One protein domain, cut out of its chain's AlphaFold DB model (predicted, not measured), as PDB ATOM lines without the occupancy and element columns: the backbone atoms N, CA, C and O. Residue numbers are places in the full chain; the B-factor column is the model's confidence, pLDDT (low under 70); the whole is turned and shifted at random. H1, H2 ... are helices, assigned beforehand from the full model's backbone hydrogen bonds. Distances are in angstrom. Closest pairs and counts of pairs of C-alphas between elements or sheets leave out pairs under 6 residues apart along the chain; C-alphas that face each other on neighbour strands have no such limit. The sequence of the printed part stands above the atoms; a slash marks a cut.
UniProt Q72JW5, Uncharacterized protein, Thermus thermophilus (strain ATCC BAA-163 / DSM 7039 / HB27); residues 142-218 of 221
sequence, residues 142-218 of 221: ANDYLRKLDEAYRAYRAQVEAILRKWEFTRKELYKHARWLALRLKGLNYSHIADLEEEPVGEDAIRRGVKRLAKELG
ATOM      1  N   ALA A 142       4.926  -6.587  29.205       73.31
ATOM      2  CA  ALA A 142       5.093  -6.190  27.812       73.31
ATOM      3  C   ALA A 142       3.933  -5.326  27.307       73.31
ATOM      4  O   ALA A 142       4.172  -4.259  26.756       73.31
ATOM      5  N   ASN A 143       2.683  -5.735  27.537       80.62
ATOM      6  CA  ASN A 143       1.522  -4.982  27.052       80.62
ATOM      7  C   ASN A 143       1.358  -3.644  27.787       80.62
ATOM      8  O   ASN A 143       1.043  -2.637  27.157       80.62
ATOM      9  N   ASP A 144       1.608  -3.612  29.100       82.38
ATOM     10  CA  ASP A 144       1.549  -2.369  29.875       82.38
ATOM     11  C   ASP A 144       2.679  -1.401  29.492       82.38
ATOM     12  O   ASP A 144       2.449  -0.202  29.345       82.38
ATOM     13  N   TYR A 145       3.887  -1.916  29.251       83.50
ATOM     14  CA  TYR A 145       4.983  -1.113  28.717       83.50
ATOM     15  C   TYR A 145       4.703  -0.596  27.311       83.50
ATOM     16  O   TYR A 145       4.913   0.584  27.068       83.50
ATOM     17  N   LEU A 146       4.207  -1.437  26.397       87.12
ATOM     18  CA  LEU A 146       3.861  -1.018  25.037       87.12
ATOM     19  C   LEU A 146       2.789   0.076  25.055       87.12
ATOM     20  O   LEU A 146       2.913   1.052  24.323       87.12
ATOM     21  N   ARG A 147       1.790  -0.033  25.941       89.00
ATOM     22  CA  ARG A 147       0.792   1.021  26.158       89.00
ATOM     23  C   ARG A 147       1.434   2.316  26.665       89.00
ATOM     24  O   ARG A 147       1.198   3.371  26.087       89.00
ATOM     25  N   LYS A 148       2.271   2.247  27.707       87.44
ATOM     26  CA  LYS A 148       2.991   3.416  28.249       87.44
ATOM     27  C   LYS A 148       3.931   4.048  27.220       87.44
ATOM     28  O   LYS A 148       4.081   5.264  27.190       87.44
ATOM     29  N   LEU A 149       4.567   3.230  26.385       90.56
ATOM     30  CA  LEU A 149       5.446   3.668  25.308       90.56
ATOM     31  C   LEU A 149       4.650   4.377  24.207       90.56
ATOM     32  O   LEU A 149       5.077   5.432  23.753       90.56
ATOM     33  N   ASP A 150       3.489   3.841  23.818       92.00
ATOM     34  CA  ASP A 150       2.583   4.485  22.858       92.00
ATOM     35  C   ASP A 150       2.049   5.822  23.397       92.00
ATOM     36  O   ASP A 150       2.073   6.830  22.696       92.00
ATOM     37  N   GLU A 151       1.655   5.878  24.673       91.81
ATOM     38  CA  GLU A 151       1.250   7.122  25.346       91.81
ATOM     39  C   GLU A 151       2.383   8.163  25.356       91.81
ATOM     40  O   GLU A 151       2.167   9.313  24.965       91.81
ATOM     41  N   ALA A 152       3.602   7.758  25.733       91.75
ATOM     42  CA  ALA A 152       4.777   8.627  25.723       91.75
ATOM     43  C   ALA A 152       5.110   9.119  24.307       91.75
ATOM     44  O   ALA A 152       5.407  10.298  24.111       91.75
ATOM     45  N   TYR A 153       5.015   8.244  23.303       93.31
ATOM     46  CA  TYR A 153       5.266   8.600  21.910       93.31
ATOM     47  C   TYR A 153       4.219   9.582  21.371       93.31
ATOM     48  O   TYR A 153       4.577  10.568  20.724       93.31
ATOM     49  N   ARG A 154       2.930   9.379  21.676       94.56
ATOM     50  CA  ARG A 154       1.859  10.324  21.312       94.56
ATOM     51  C   ARG A 154       2.061  11.686  21.967       94.56
ATOM     52  O   ARG A 154       1.911  12.703  21.291       94.56
ATOM     53  N   ALA A 155       2.430  11.716  23.248       91.75
ATOM     54  CA  ALA A 155       2.719  12.958  23.959       91.75
ATOM     55  C   ALA A 155       3.923  13.693  23.349       91.75
ATOM     56  O   ALA A 155       3.841  14.891  23.076       91.75
ATOM     57  N   TYR A 156       5.012  12.974  23.067       93.12
ATOM     58  CA  TYR A 156       6.192  13.517  22.395       93.12
ATOM     59  C   TYR A 156       5.861  14.079  21.009       93.12
ATOM     60  O   TYR A 156       6.199  15.221  20.694       93.12
ATOM     61  N   ARG A 157       5.127  13.316  20.194       93.75
ATOM     62  CA  ARG A 157       4.683  13.755  18.870       93.75
ATOM     63  C   ARG A 157       3.828  15.020  18.952       93.75
ATOM     64  O   ARG A 157       4.061  15.944  18.178       93.75
ATOM     65  N   ALA A 158       2.890  15.097  19.895       91.69
ATOM     66  CA  ALA A 158       2.067  16.289  20.092       91.69
ATOM     67  C   ALA A 158       2.911  17.528  20.452       91.69
ATOM     68  O   ALA A 158       2.638  18.620  19.954       91.69
ATOM     69  N   GLN A 159       3.967  17.366  21.259       91.81
ATOM     70  CA  GLN A 159       4.908  18.453  21.566       91.81
ATOM     71  C   GLN A 159       5.682  18.906  20.324       91.81
ATOM     72  O   GLN A 159       5.757  20.105  20.051       91.81
ATOM     73  N   VAL A 160       6.213  17.963  19.540       89.94
ATOM     74  CA  VAL A 160       6.915  18.261  18.280       89.94
ATOM     75  C   VAL A 160       5.988  18.979  17.295       89.94
ATOM     76  O   VAL A 160       6.369  20.003  16.728       89.94
ATOM     77  N   GLU A 161       4.753  18.504  17.123       89.94
ATOM     78  CA  GLU A 161       3.755  19.141  16.257       89.94
ATOM     79  C   GLU A 161       3.411  20.564  16.727       89.94
ATOM     80  O   GLU A 161       3.303  21.473  15.904       89.94
ATOM     81  N   ALA A 162       3.291  20.797  18.038       87.44
ATOM     82  CA  ALA A 162       3.059  22.133  18.585       87.44
ATOM     83  C   ALA A 162       4.236  23.088  18.311       87.44
ATOM     84  O   ALA A 162       4.022  24.241  17.920       87.44
ATOM     85  N   ILE A 163       5.475  22.606  18.461       86.38
ATOM     86  CA  ILE A 163       6.693  23.364  18.144       86.38
ATOM     87  C   ILE A 163       6.731  23.718  16.654       86.38
ATOM     88  O   ILE A 163       6.954  24.880  16.307       86.38
ATOM     89  N   LEU A 164       6.455  22.749  15.777       82.81
ATOM     90  CA  LEU A 164       6.412  22.959  14.331       82.81
ATOM     91  C   LEU A 164       5.356  23.992  13.933       82.81
ATOM     92  O   LEU A 164       5.672  24.913  13.184       82.81
ATOM     93  N   ARG A 165       4.137  23.904  14.481       81.75
ATOM     94  CA  ARG A 165       3.064  24.880  14.210       81.75
ATOM     95  C   ARG A 165       3.463  26.296  14.621       81.75
ATOM     96  O   ARG A 165       3.271  27.238  13.856       81.75
ATOM     97  N   LYS A 166       4.049  26.459  15.812       81.31
ATOM     98  CA  LYS A 166       4.522  27.767  16.297       81.31
ATOM     99  C   LYS A 166       5.645  28.321  15.418       81.31
ATOM    100  O   LYS A 166       5.667  29.516  15.114       81.31
ATOM    101  N   TRP A 167       6.577  27.464  15.021       78.81
ATOM    102  CA  TRP A 167       7.687  27.831  14.151       78.81
ATOM    103  C   TRP A 167       7.203  28.241  12.755       78.81
ATOM    104  O   TRP A 167       7.604  29.290  12.256       78.81
ATOM    105  N   GLU A 168       6.277  27.482  12.165       78.56
ATOM    106  CA  GLU A 168       5.671  27.798  10.870       78.56
ATOM    107  C   GLU A 168       4.903  29.125  10.914       78.56
ATOM    108  O   GLU A 168       5.074  29.959  10.026       78.56
ATOM    109  N   PHE A 169       4.120  29.358  11.972       71.50
ATOM    110  CA  PHE A 169       3.428  30.630  12.186       71.50
ATOM    111  C   PHE A 169       4.413  31.802  12.254       71.50
ATOM    112  O   PHE A 169       4.269  32.780  11.525       71.50
ATOM    113  N   THR A 170       5.469  31.674  13.062       77.31
ATOM    114  CA  THR A 170       6.501  32.716  13.210       77.31
ATOM    115  C   THR A 170       7.191  33.016  11.879       77.31
ATOM    116  O   THR A 170       7.448  34.173  11.551       77.31
ATOM    117  N   ARG A 171       7.461  31.976  11.085       78.94
ATOM    118  CA  ARG A 171       8.024  32.098   9.740       78.94
ATOM    119  C   ARG A 171       7.083  32.840   8.786       78.94
ATOM    120  O   ARG A 171       7.547  33.728   8.073       78.94
ATOM    121  N   LYS A 172       5.795  32.480   8.756       81.94
ATOM    122  CA  LYS A 172       4.789  33.139   7.903       81.94
ATOM    123  C   LYS A 172       4.648  34.611   8.271       81.94
ATOM    124  O   LYS A 172       4.738  35.466   7.395       81.94
ATOM    125  N   GLU A 173       4.547  34.903   9.563       85.75
ATOM    126  CA  GLU A 173       4.484  36.269  10.081       85.75
ATOM    127  C   GLU A 173       5.737  37.078   9.735       85.75
ATOM    128  O   GLU A 173       5.634  38.224   9.301       85.75
ATOM    129  N   LEU A 174       6.938  36.511   9.887       88.00
ATOM    130  CA  LEU A 174       8.166  37.202   9.491       88.00
ATOM    131  C   LEU A 174       8.161  37.531   7.995       88.00
ATOM    132  O   LEU A 174       8.463  38.662   7.620       88.00
ATOM    133  N   TYR A 175       7.809  36.560   7.150       89.50
ATOM    134  CA  TYR A 175       7.776  36.772   5.705       89.50
ATOM    135  C   TYR A 175       6.748  37.835   5.306       89.50
ATOM    136  O   TYR A 175       7.040  38.691   4.475       89.50
ATOM    137  N   LYS A 176       5.583  37.849   5.962       92.19
ATOM    138  CA  LYS A 176       4.560  38.885   5.787       92.19
ATOM    139  C   LYS A 176       5.120  40.282   6.073       92.19
ATOM    140  O   LYS A 176       5.054  41.168   5.223       92.19
ATOM    141  N   HIS A 177       5.779  40.461   7.220       94.50
ATOM    142  CA  HIS A 177       6.433  41.727   7.562       94.50
ATOM    143  C   HIS A 177       7.547  42.111   6.578       94.50
ATOM    144  O   HIS A 177       7.702  43.293   6.264       94.50
ATOM    145  N   ALA A 178       8.304  41.134   6.078       94.81
ATOM    146  CA  ALA A 178       9.352  41.353   5.087       94.81
ATOM    147  C   ALA A 178       8.789  41.823   3.736       94.81
ATOM    148  O   ALA A 178       9.325  42.769   3.162       94.81
ATOM    149  N   ARG A 179       7.673  41.245   3.268       95.62
ATOM    150  CA  ARG A 179       6.943  41.708   2.072       95.62
ATOM    151  C   ARG A 179       6.468  43.145   2.218       95.62
ATOM    152  O   ARG A 179       6.719  43.961   1.336       95.62
ATOM    153  N   TRP A 180       5.844  43.483   3.345       96.94
ATOM    154  CA  TRP A 180       5.420  44.859   3.615       96.94
ATOM    155  C   TRP A 180       6.593  45.832   3.631       96.94
ATOM    156  O   TRP A 180       6.498  46.931   3.089       96.94
ATOM    157  N   LEU A 181       7.710  45.427   4.237       97.12
ATOM    158  CA  LEU A 181       8.928  46.222   4.246       97.12
ATOM    159  C   LEU A 181       9.464  46.415   2.821       97.12
ATOM    160  O   LEU A 181       9.710  47.553   2.441       97.12
ATOM    161  N   ALA A 182       9.561  45.365   2.005       96.69
ATOM    162  CA  ALA A 182       9.998  45.459   0.611       96.69
ATOM    163  C   ALA A 182       9.110  46.406  -0.221       96.69
ATOM    164  O   ALA A 182       9.624  47.299  -0.896       96.69
ATOM    165  N   LEU A 183       7.781  46.306  -0.099       96.81
ATOM    166  CA  LEU A 183       6.843  47.242  -0.740       96.81
ATOM    167  C   LEU A 183       7.023  48.680  -0.232       96.81
ATOM    168  O   LEU A 183       6.913  49.644  -0.996       96.81
ATOM    169  N   ARG A 184       7.347  48.851   1.055       97.06
ATOM    170  CA  ARG A 184       7.649  50.166   1.621       97.06
ATOM    171  C   ARG A 184       8.941  50.751   1.050       97.06
ATOM    172  O   ARG A 184       8.962  51.960   0.802       97.06
ATOM    173  N   LEU A 185       9.978  49.935   0.840       96.00
ATOM    174  CA  LEU A 185      11.240  50.334   0.196       96.00
ATOM    175  C   LEU A 185      11.017  50.735  -1.267       96.00
ATOM    176  O   LEU A 185      11.561  51.744  -1.704       96.00
ATOM    177  N   LYS A 186      10.128  50.020  -1.969       94.19
ATOM    178  CA  LYS A 186       9.620  50.364  -3.310       94.19
ATOM    179  C   LYS A 186       8.887  51.711  -3.375       94.19
ATOM    180  O   LYS A 186       8.706  52.273  -4.449       94.19
ATOM    181  N   GLY A 187       8.487  52.258  -2.227       94.62
ATOM    182  CA  GLY A 187       7.875  53.582  -2.126       94.62
ATOM    183  C   GLY A 187       6.361  53.570  -1.942       94.62
ATOM    184  O   GLY A 187       5.767  54.645  -1.888       94.62
ATOM    185  N   LEU A 188       5.728  52.402  -1.783       95.94
ATOM    186  CA  LEU A 188       4.299  52.345  -1.474       95.94
ATOM    187  C   LEU A 188       4.030  52.924  -0.079       95.94
ATOM    188  O   LEU A 188       4.833  52.789   0.851       95.94
ATOM    189  N   ASN A 189       2.882  53.586   0.062       95.94
ATOM    190  CA  ASN A 189       2.359  54.006   1.358       95.94
ATOM    191  C   ASN A 189       1.685  52.810   2.065       95.94
ATOM    192  O   ASN A 189       1.438  51.768   1.461       95.94
ATOM    193  N   TYR A 190       1.404  52.942   3.360       96.19
ATOM    194  CA  TYR A 190       0.850  51.830   4.136       96.19
ATOM    195  C   TYR A 190      -0.579  51.455   3.725       96.19
ATOM    196  O   TYR A 190      -0.924  50.282   3.819       96.19
ATOM    197  N   SER A 191      -1.382  52.413   3.252       95.00
ATOM    198  CA  SER A 191      -2.748  52.149   2.790       95.00
ATOM    199  C   SER A 191      -2.749  51.284   1.530       95.00
ATOM    200  O   SER A 191      -3.409  50.259   1.505       95.00
ATOM    201  N   HIS A 192      -1.909  51.600   0.540       95.69
ATOM    202  CA  HIS A 192      -1.783  50.779  -0.666       95.69
ATOM    203  C   HIS A 192      -1.240  49.384  -0.352       95.69
ATOM    204  O   HIS A 192      -1.613  48.431  -1.018       95.69
ATOM    205  N   ILE A 193      -0.357  49.239   0.645       96.00
ATOM    206  CA  ILE A 193       0.103  47.907   1.069       96.00
ATOM    207  C   ILE A 193      -1.053  47.126   1.708       96.00
ATOM    208  O   ILE A 193      -1.171  45.937   1.444       96.00
ATOM    209  N   ALA A 194      -1.918  47.776   2.496       94.31
ATOM    210  CA  ALA A 194      -3.110  47.140   3.064       94.31
ATOM    211  C   ALA A 194      -4.074  46.643   1.989       94.31
ATOM    212  O   ALA A 194      -4.576  45.530   2.098       94.31
ATOM    213  N   ASP A 195      -4.268  47.433   0.933       93.69
ATOM    214  CA  ASP A 195      -5.155  47.086  -0.180       93.69
ATOM    215  C   ASP A 195      -4.644  45.895  -1.017       93.69
ATOM    216  O   ASP A 195      -5.413  45.293  -1.765       93.69
ATOM    217  N   LEU A 196      -3.354  45.548  -0.910       92.38
ATOM    218  CA  LEU A 196      -2.746  44.404  -1.600       92.38
ATOM    219  C   LEU A 196      -2.862  43.085  -0.820       92.38
ATOM    220  O   LEU A 196      -2.532  42.033  -1.369       92.38
ATOM    221  N   GLU A 197      -3.276  43.121   0.446       91.44
ATOM    222  CA  GLU A 197      -3.402  41.917   1.266       91.44
ATOM    223  C   GLU A 197      -4.696  41.160   0.941       91.44
ATOM    224  O   GLU A 197      -5.773  41.744   0.846       91.44
ATOM    225  N   GLU A 198      -4.600  39.833   0.811       85.81
ATOM    226  CA  GLU A 198      -5.766  38.967   0.566       85.81
ATOM    227  C   GLU A 198      -6.762  38.992   1.736       85.81
ATOM    228  O   GLU A 198      -7.976  38.912   1.546       85.81
ATOM    229  N   GLU A 199      -6.243  39.115   2.957       86.62
ATOM    230  CA  GLU A 199      -7.033  39.276   4.171       86.62
ATOM    231  C   GLU A 199      -7.055  40.753   4.584       86.62
ATOM    232  O   GLU A 199      -6.008  41.403   4.544       86.62
ATOM    233  N   PRO A 200      -8.193  41.294   5.058       87.44
ATOM    234  CA  PRO A 200      -8.258  42.673   5.523       87.44
ATOM    235  C   PRO A 200      -7.273  42.929   6.671       87.44
ATOM    236  O   PRO A 200      -7.456  42.454   7.795       87.44
ATOM    237  N   VAL A 201      -6.236  43.723   6.407       89.62
ATOM    238  CA  VAL A 201      -5.261  44.165   7.410       89.62
ATOM    239  C   VAL A 201      -5.307  45.685   7.503       89.62
ATOM    240  O   VAL A 201      -5.152  46.387   6.514       89.62
ATOM    241  N   GLY A 202      -5.499  46.221   8.709       92.44
ATOM    242  CA  GLY A 202      -5.486  47.671   8.916       92.44
ATOM    243  C   GLY A 202      -4.095  48.285   8.713       92.44
ATOM    244  O   GLY A 202      -3.083  47.691   9.098       92.44
ATOM    245  N   GLU A 203      -4.052  49.520   8.206       95.44
ATOM    246  CA  GLU A 203      -2.817  50.287   7.960       95.44
ATOM    247  C   GLU A 203      -1.862  50.284   9.171       95.44
ATOM    248  O   GLU A 203      -0.649  50.099   9.041       95.44
ATOM    249  N   ASP A 204      -2.411  50.438  10.377       95.06
ATOM    250  CA  ASP A 204      -1.634  50.475  11.614       95.06
ATOM    251  C   ASP A 204      -0.895  49.164  11.908       95.06
ATOM    252  O   ASP A 204       0.202  49.186  12.476       95.06
ATOM    253  N   ALA A 205      -1.468  48.016  11.536       93.69
ATOM    254  CA  ALA A 205      -0.814  46.725  11.716       93.69
ATOM    255  C   ALA A 205       0.415  46.613  10.806       93.69
ATOM    256  O   ALA A 205       1.499  46.255  11.278       93.69
ATOM    257  N   ILE A 206       0.274  47.032   9.547       94.81
ATOM    258  CA  ILE A 206       1.363  47.075   8.566       94.81
ATOM    259  C   ILE A 206       2.456  48.019   9.041       94.81
ATOM    260  O   ILE A 206       3.624  47.639   9.126       94.81
ATOM    261  N   ARG A 207       2.079  49.237   9.442       95.88
ATOM    262  CA  ARG A 207       3.006  50.242   9.960       95.88
ATOM    263  C   ARG A 207       3.816  49.710  11.143       95.88
ATOM    264  O   ARG A 207       5.034  49.889  11.167       95.88
ATOM    265  N   ARG A 208       3.173  49.053  12.118       94.38
ATOM    266  CA  ARG A 208       3.867  48.445  13.269       94.38
ATOM    267  C   ARG A 208       4.809  47.323  12.837       94.38
ATOM    268  O   ARG A 208       5.946  47.288  13.302       94.38
ATOM    269  N   GLY A 209       4.351  46.447  11.948       92.81
ATOM    270  CA  GLY A 209       5.134  45.337  11.415       92.81
ATOM    271  C   GLY A 209       6.404  45.797  10.702       92.81
ATOM    272  O   GLY A 209       7.504  45.364  11.050       92.81
ATOM    273  N   VAL A 210       6.255  46.753   9.780       95.38
ATOM    274  CA  VAL A 210       7.357  47.378   9.033       95.38
ATOM    275  C   VAL A 210       8.335  48.072   9.977       95.38
ATOM    276  O   VAL A 210       9.533  47.821   9.894       95.38
ATOM    277  N   LYS A 211       7.849  48.909  10.907       94.56
ATOM    278  CA  LYS A 211       8.723  49.626  11.854       94.56
ATOM    279  C   LYS A 211       9.504  48.682  12.762       94.56
ATOM    280  O   LYS A 211      10.677  48.934  13.025       94.56
ATOM    281  N   ARG A 212       8.872  47.605  13.244       92.31
ATOM    282  CA  ARG A 212       9.545  46.601  14.076       92.31
ATOM    283  C   ARG A 212      10.670  45.924  13.299       92.31
ATOM    284  O   ARG A 212      11.799  45.925  13.778       92.31
ATOM    285  N   LEU A 213      10.377  45.408  12.104       93.12
ATOM    286  CA  LEU A 213      11.377  44.711  11.295       93.12
ATOM    287  C   LEU A 213      12.510  45.653  10.861       93.12
ATOM    288  O   LEU A 213      13.674  45.301  11.002       93.12
ATOM    289  N   ALA A 214      12.191  46.872  10.416       93.31
ATOM    290  CA  ALA A 214      13.194  47.877  10.061       93.31
ATOM    291  C   ALA A 214      14.143  48.180  11.231       93.31
ATOM    292  O   ALA A 214      15.356  48.214  11.043       93.31
ATOM    293  N   LYS A 215      13.604  48.322  12.451       92.62
ATOM    294  CA  LYS A 215      14.405  48.533  13.663       92.62
ATOM    295  C   LYS A 215      15.335  47.353  13.956       92.62
ATOM    296  O   LYS A 215      16.491  47.577  14.292       92.62
ATOM    297  N   GLU A 216      14.851  46.116  13.836       91.00
ATOM    298  CA  GLU A 216      15.676  44.911  14.038       91.00
ATOM    299  C   GLU A 216      16.784  44.772  12.979       91.00
ATOM    300  O   GLU A 216      17.861  44.245  13.264       91.00
ATOM    301  N   LEU A 217      16.542  45.290  11.775       90.69
ATOM    302  CA  LEU A 217      17.508  45.343  10.679       90.69
ATOM    303  C   LEU A 217      18.435  46.569  10.726       90.69
ATOM    304  O   LEU A 217      19.316  46.684   9.883       90.69
ATOM    305  N   GLY A 218      18.251  47.496  11.672       90.69
ATOM    306  CA  GLY A 218      19.037  48.735  11.723       90.69
ATOM    307  C   GLY A 218      18.769  49.694  10.554       90.69
ATOM    308  O   GLY A 218      19.619  50.521  10.233       90.69
TER     309      GLY A 218
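AT A GLANCE: This is residues 142 to 218 of the 221 residues of an uncharacterized protein of Thermus thermophilus (strain ATCC BAA-163 / DSM 7039 / HB27) (UniProt Q72JW5). What shape is this? Residues 142 to 172 of the long helix H1 stick out as an arm from a small compact head, where H3 crosses H1's last turns and H2 packs on both. What is printed? 77 residues, of which 64 are in three named helices, H1, H2 and H3 in that order along the chain, with no named strand; the class is all helix. How large? Extended, radius of gyration of the C-alphas 20.5 A, spans 67 by 28 by 17 A.

HOW THE PARTS SIT: What does H1, residues 142 to 185, touch? Residues 180 to 184 alone touch H2, residues 190 to 195, at a steep tilt of 63 degrees, opposite ways (closest C-alphas Trp 180 and Ile 193, 6.6 A). Residues 177 to 184 alone touch H3, residues 203 to 216, about perpendicular at 82 degrees (Leu 181 and Val 210, 5.2 A). Are the helix backbones complete? Every O i to N i+4 pair is within hydrogen-bond range.

IN THESE COORDINATES: Where does H1 begin? C-alpha 142 is at (5.093, -6.190, 27.812); H1 measures 63.2 A. Where does H3 end? C-alpha 216 is at (15.676, 44.911, 14.038).

THE WHOLE: Any cut? The printed part has no cut. Low confidence? No printed residue is under 70.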